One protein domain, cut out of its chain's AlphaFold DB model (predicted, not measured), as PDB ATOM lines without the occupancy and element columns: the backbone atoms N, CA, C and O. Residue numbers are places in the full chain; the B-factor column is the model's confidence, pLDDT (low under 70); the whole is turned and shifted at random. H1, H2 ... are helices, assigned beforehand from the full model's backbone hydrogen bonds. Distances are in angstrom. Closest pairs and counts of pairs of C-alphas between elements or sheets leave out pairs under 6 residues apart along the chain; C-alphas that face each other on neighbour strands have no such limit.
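This is residues 118 to 163 of the 248 residues of an uncharacterized protein of Haloterrigena longa (UniProt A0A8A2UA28). Two helices, H1 and H2, meet near their ends in an open V, with a tight link at the corner and the far ends of the helices spread apart. A short stretch with no named element, residues 118 to 126, leads into H1 at the tip of that arm of the V. The printed part has 46 residues with two named helices, H1 then H2, and no named strand; its class is all helix. It is only just extended, close to loose, with a radius of gyration of the C-alphas of 14.4 A, and its outline is flat, spanning 36 by 26 by 14 A.

Begin at C-alpha 118, at (-47.700, 28.314, 40.785), and go on to C-alpha 127 at (-38.761, 27.013, 48.870), where H1 begins. H1 holds residues 127 to 143 and is 23.9 A long from first to last C-alpha. Pass Met 144 and Pro 145 to find H2, residues 146 to 162, which is 24.3 A long and ends with C-alpha 162 at (-23.154, -1.027, 38.609).

Look first at Thr 141 and Val 149: their C-alphas, the closest of the two helices, are 7.9 A apart. H1 and H2 are close but not clearly touching, with 1 pair of C-alphas within 8 A. They run opposite ways at a steep tilt of 63 degrees, and their centres are 18.7 A apart. In H1 and H2 every O i to N i+4 pair is within hydrogen-bond range. Residues 132 to 139 of H1 stand free, and so do residues 153 to 163, of which 153 to 162 belong to H2.

The two C-alphas farthest apart, those of Glu 122 and Asp 162, are 38.5 A from each other. The printed part has no cut, and the link from H1 to H2 is tight. In the B-factor column the mean pLDDT of the printed part is 71.9, and 20 residues are under 70, among them residues 118 to 127 and 139 to 144.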
ATOM      1  N   ILE A 118     -48.084  28.410  39.376       63.28
ATOM      2  CA  ILE A 118     -47.700  28.314  40.785       63.28
ATOM      3  C   ILE A 118     -46.180  28.415  40.846       63.28
ATOM      4  O   ILE A 118     -45.477  27.484  40.449       63.28
ATOM      5  N   ASP A 119     -45.674  29.539  41.351       67.50
ATOM      6  CA  ASP A 119     -44.253  29.664  41.650       67.50
ATOM      7  C   ASP A 119     -43.905  28.763  42.847       67.50
ATOM      8  O   ASP A 119     -44.309  28.983  43.995       67.50
ATOM      9  N   LEU A 120     -43.181  27.681  42.563       65.94
ATOM     10  CA  LEU A 120     -42.805  26.679  43.557       65.94
ATOM     11  C   LEU A 120     -41.787  27.226  44.569       65.94
ATOM     12  O   LEU A 120     -41.668  26.670  45.660       65.94
ATOM     13  N   ARG A 121     -41.084  28.322  44.257       60.31
ATOM     14  CA  ARG A 121     -40.110  28.938  45.169       60.31
ATOM     15  C   ARG A 121     -40.779  29.667  46.330       60.31
ATOM     16  O   ARG A 121     -40.287  29.615  47.453       60.31
ATOM     17  N   GLU A 122     -41.923  30.290  46.073       63.19
ATOM     18  CA  GLU A 122     -42.724  30.987  47.087       63.19
ATOM     19  C   GLU A 122     -43.493  29.996  47.986       63.19
ATOM     20  O   GLU A 122     -43.986  30.340  49.063       63.19
ATOM     21  N   THR A 123     -43.601  28.731  47.563       68.69
ATOM     22  CA  THR A 123     -44.303  27.697  48.323       68.69
ATOM     23  C   THR A 123     -43.480  27.310  49.548       68.69
ATOM     24  O   THR A 123     -42.431  26.687  49.425       68.69
ATOM     25  N   ASN A 124     -43.993  27.597  50.747       58.22
ATOM     26  CA  ASN A 124     -43.301  27.388  52.031       58.22
ATOM     27  C   ASN A 124     -42.739  25.959  52.241       58.22
ATOM     28  O   ASN A 124     -41.775  25.768  52.971       58.22
ATOM     29  N   ALA A 125     -43.313  24.940  51.592       58.91
ATOM     30  CA  ALA A 125     -42.795  23.572  51.652       58.91
ATOM     31  C   ALA A 125     -41.634  23.299  50.672       58.91
ATOM     32  O   ALA A 125     -40.778  22.466  50.956       58.91
ATOM     33  N   ILE A 126     -41.614  23.976  49.521       59.81
ATOM     34  CA  ILE A 126     -40.691  23.695  48.410       59.81
ATOM     35  C   ILE A 126     -39.543  24.713  48.374       59.81
ATOM     36  O   ILE A 126     -38.414  24.321  48.095       59.81
ATOM     37  N   GLY A 127     -39.784  25.970  48.753       69.75
ATOM     38  CA  GLY A 127     -38.761  27.013  48.870       69.75
ATOM     39  C   GLY A 127     -37.543  26.573  49.694       69.75
ATOM     40  O   GLY A 127     -36.441  26.547  49.151       69.75
ATOM     41  N   PRO A 128     -37.708  26.092  50.944       71.75
ATOM     42  CA  PRO A 128     -36.583  25.624  51.759       71.75
ATOM     43  C   PRO A 128     -35.828  24.426  51.162       71.75
ATOM     44  O   PRO A 128     -34.629  24.255  51.399       71.75
ATOM     45  N   PHE A 129     -36.523  23.579  50.397       66.56
ATOM     46  CA  PHE A 129     -35.917  22.443  49.710       66.56
ATOM     47  C   PHE A 129     -35.063  22.904  48.522       66.56
ATOM     48  O   PHE A 129     -33.914  22.478  48.405       66.56
ATOM     49  N   LEU A 130     -35.590  23.811  47.693       69.19
ATOM     50  CA  LEU A 130     -34.859  24.415  46.578       69.19
ATOM     51  C   LEU A 130     -33.655  25.225  47.073       69.19
ATOM     52  O   LEU A 130     -32.559  25.030  46.567       69.19
ATOM     53  N   ASP A 131     -33.808  26.010  48.139       73.88
ATOM     54  CA  ASP A 131     -32.701  26.768  48.740       73.88
ATOM     55  C   ASP A 131     -31.581  25.855  49.265       73.88
ATOM     56  O   ASP A 131     -30.392  26.190  49.216       73.88
ATOM     57  N   SER A 132     -31.946  24.687  49.800       68.19
ATOM     58  CA  SER A 132     -30.973  23.690  50.247       68.19
ATOM     59  C   SER A 132     -30.252  23.051  49.062       68.19
ATOM     60  O   SER A 132     -29.041  22.838  49.129       68.19
ATOM     61  N   LEU A 133     -30.978  22.773  47.976       70.12
ATOM     62  CA  LEU A 133     -30.423  22.217  46.745       70.12
ATOM     63  C   LEU A 133     -29.469  23.210  46.072       70.12
ATOM     64  O   LEU A 133     -28.342  22.832  45.758       70.12
ATOM     65  N   ASP A 134     -29.870  24.473  45.949       78.88
ATOM     66  CA  ASP A 134     -29.051  25.555  45.400       78.88
ATOM     67  C   ASP A 134     -27.785  25.754  46.228       78.88
ATOM     68  O   ASP A 134     -26.690  25.806  45.683       78.88
ATOM     69  N   ARG A 135     -27.877  25.732  47.563       73.44
ATOM     70  CA  ARG A 135     -26.690  25.844  48.425       73.44
ATOM     71  C   ARG A 135     -25.697  24.696  48.228       73.44
ATOM     72  O   ARG A 135     -24.486  24.909  48.324       73.44
ATOM     73  N   VAL A 136     -26.182  23.483  47.974       69.00
ATOM     74  CA  VAL A 136     -25.320  22.334  47.660       69.00
ATOM     75  C   VAL A 136     -24.728  22.466  46.255       69.00
ATOM     76  O   VAL A 136     -23.532  22.226  46.083       69.00
ATOM     77  N   LEU A 137     -25.529  22.870  45.268       71.06
ATOM     78  CA  LEU A 137     -25.106  23.067  43.879       71.06
ATOM     79  C   LEU A 137     -24.082  24.199  43.747       71.06
ATOM     80  O   LEU A 137     -23.060  24.015  43.088       71.06
ATOM     81  N   ASP A 138     -24.286  25.323  44.422       75.50
ATOM     82  CA  ASP A 138     -23.351  26.449  44.473       75.50
ATOM     83  C   ASP A 138     -22.039  26.047  45.151       75.50
ATOM     84  O   ASP A 138     -20.952  26.360  44.666       75.50
ATOM     85  N   GLY A 139     -22.118  25.285  46.248       65.19
ATOM     86  CA  GLY A 139     -20.936  24.733  46.908       65.19
ATOM     87  C   GLY A 139     -20.152  23.773  46.008       65.19
ATOM     88  O   GLY A 139     -18.921  23.780  46.018       65.19
ATOM     89  N   ALA A 140     -20.848  22.970  45.202       63.41
ATOM     90  CA  ALA A 140     -20.233  22.026  44.276       63.41
ATOM     91  C   ALA A 140     -19.630  22.720  43.044       63.41
ATOM     92  O   ALA A 140     -18.504  22.412  42.661       63.41
ATOM     93  N   THR A 141     -20.340  23.673  42.441       67.06
ATOM     94  CA  THR A 141     -19.891  24.395  41.237       67.06
ATOM     95  C   THR A 141     -18.809  25.426  41.544       67.06
ATOM     96  O   THR A 141     -17.873  25.573  40.762       67.06
ATOM     97  N   GLY A 142     -18.867  26.085  42.706       62.62
ATOM     98  CA  GLY A 142     -17.837  27.023  43.156       62.62
ATOM     99  C   GLY A 142     -16.522  26.352  43.567       62.62
ATOM    100  O   GLY A 142     -15.467  26.982  43.506       62.62
ATOM    101  N   ALA A 143     -16.562  25.076  43.965       63.00
ATOM    102  CA  ALA A 143     -15.387  24.334  44.424       63.00
ATOM    103  C   ALA A 143     -14.769  23.409  43.361       63.00
ATOM    104  O   ALA A 143     -13.647  22.935  43.562       63.00
ATOM    105  N   MET A 144     -15.463  23.124  42.251       66.44
ATOM    106  CA  MET A 144     -15.027  22.117  41.278       66.44
ATOM    107  C   MET A 144     -14.772  22.703  39.879       66.44
ATOM    108  O   MET A 144     -15.651  23.340  39.302       66.44
ATOM    109  N   PRO A 145     -13.605  22.425  39.267       76.62
ATOM    110  CA  PRO A 145     -13.387  22.673  37.844       76.62
ATOM    111  C   PRO A 145     -14.419  21.921  36.991       76.62
ATOM    112  O   PRO A 145     -14.803  20.802  37.327       76.62
ATOM    113  N   THR A 146     -14.817  22.471  35.842       73.50
ATOM    114  CA  THR A 146     -15.824  21.865  34.944       73.50
ATOM    115  C   THR A 146     -15.475  20.428  34.524       73.50
ATOM    116  O   THR A 146     -16.360  19.597  34.354       73.50
ATOM    117  N   SER A 147     -14.183  20.092  34.427       74.44
ATOM    118  CA  SER A 147     -13.712  18.722  34.167       74.44
ATOM    119  C   SER A 147     -14.021  17.740  35.303       74.44
ATOM    120  O   SER A 147     -14.338  16.581  35.037       74.44
ATOM    121  N   ALA A 148     -13.982  18.199  36.557       74.44
ATOM    122  CA  ALA A 148     -14.328  17.391  37.720       74.44
ATOM    123  C   ALA A 148     -15.836  17.122  37.788       74.44
ATOM    124  O   ALA A 148     -16.233  16.039  38.201       74.44
ATOM    125  N   VAL A 149     -16.679  18.050  37.318       75.62
ATOM    126  CA  VAL A 149     -18.130  17.821  37.214       75.62
ATOM    127  C   VAL A 149     -18.420  16.680  36.242       75.62
ATOM    128  O   VAL A 149     -19.143  15.753  36.593       75.62
ATOM    129  N   THR A 150     -17.803  16.681  35.058       78.00
ATOM    130  CA  THR A 150     -17.961  15.582  34.090       78.00
ATOM    131  C   THR A 150     -17.446  14.252  34.646       78.00
ATOM    132  O   THR A 150     -18.092  13.217  34.472       78.00
ATOM    133  N   GLU A 151     -16.321  14.252  35.363       80.06
ATOM    134  CA  GLU A 151     -15.803  13.047  36.022       80.06
ATOM    135  C   GLU A 151     -16.748  12.541  37.122       80.06
ATOM    136  O   GLU A 151     -17.013  11.344  37.213       80.06
ATOM    137  N   VAL A 152     -17.304  13.435  37.939       78.00
ATOM    138  CA  VAL A 152     -18.273  13.078  38.981       78.00
ATOM    139  C   VAL A 152     -19.554  12.542  38.354       78.00
ATOM    140  O   VAL A 152     -20.023  11.493  38.777       78.00
ATOM    141  N   VAL A 153     -20.095  13.191  37.322       81.25
ATOM    142  CA  VAL A 153     -21.314  12.745  36.628       81.25
ATOM    143  C   VAL A 153     -21.116  11.368  36.006       81.25
ATOM    144  O   VAL A 153     -21.945  10.483  36.200       81.25
ATOM    145  N   THR A 154     -20.002  11.149  35.308       80.56
ATOM    146  CA  THR A 154     -19.695   9.841  34.711       80.56
ATOM    147  C   THR A 154     -19.477   8.773  35.779       80.56
ATOM    148  O   THR A 154     -20.022   7.681  35.655       80.56
ATOM    149  N   ARG A 155     -18.770   9.090  36.870       79.19
ATOM    150  CA  ARG A 155     -18.548   8.185  38.008       79.19
ATOM    151  C   ARG A 155     -19.834   7.852  38.760       79.19
ATOM    152  O   ARG A 155     -20.005   6.723  39.203       79.19
ATOM    153  N   VAL A 156     -20.730   8.820  38.929       79.62
ATOM    154  CA  VAL A 156     -22.045   8.603  39.542       79.62
ATOM    155  C   VAL A 156     -22.907   7.760  38.613       79.62
ATOM    156  O   VAL A 156     -23.491   6.785  39.069       79.62
ATOM    157  N   GLY A 157     -22.938   8.072  37.316       76.75
ATOM    158  CA  GLY A 157     -23.683   7.301  36.322       76.75
ATOM    159  C   GLY A 157     -23.248   5.835  36.273       76.75
ATOM    160  O   GLY A 157     -24.093   4.943  36.325       76.75
ATOM    161  N   THR A 158     -21.938   5.570  36.261       81.25
ATOM    162  CA  THR A 158     -21.422   4.195  36.319       81.25
ATOM    163  C   THR A 158     -21.695   3.539  37.669       81.25
ATOM    164  O   THR A 158     -22.168   2.409  37.699       81.25
ATOM    165  N   ALA A 159     -21.525   4.244  38.791       77.00
ATOM    166  CA  ALA A 159     -21.825   3.697  40.116       77.00
ATOM    167  C   ALA A 159     -23.312   3.342  40.305       77.00
ATOM    168  O   ALA A 159     -23.623   2.321  40.922       77.00
ATOM    169  N   VAL A 160     -24.227   4.157  39.771       82.19
ATOM    170  CA  VAL A 160     -25.674   3.894  39.783       82.19
ATOM    171  C   VAL A 160     -26.004   2.690  38.913       82.19
ATOM    172  O   VAL A 160     -26.818   1.868  39.320       82.19
ATOM    173  N   ARG A 161     -25.364   2.542  37.751       82.19
ATOM    174  CA  ARG A 161     -25.582   1.383  36.879       82.19
ATOM    175  C   ARG A 161     -25.032   0.090  37.482       82.19
ATOM    176  O   ARG A 161     -25.713  -0.932  37.466       82.19
ATOM    177  N   ASP A 162     -23.842   0.145  38.065       83.19
ATOM    178  CA  ASP A 162     -23.154  -1.027  38.609       83.19
ATOM    179  C   ASP A 162     -23.745  -1.484  39.945       83.19
ATOM    180  O   ASP A 162     -23.715  -2.674  40.265       83.19
ATOM    181  N   ARG A 163     -24.227  -0.545  40.771       84.50
ATOM    182  CA  ARG A 163     -24.765  -0.814  42.114       84.50
ATOM    183  C   ARG A 163     -25.899   0.159  42.472       84.50
ATOM    184  O   ARG A 163     -25.755   0.929  43.428       84.50
TER     185      ARG A 163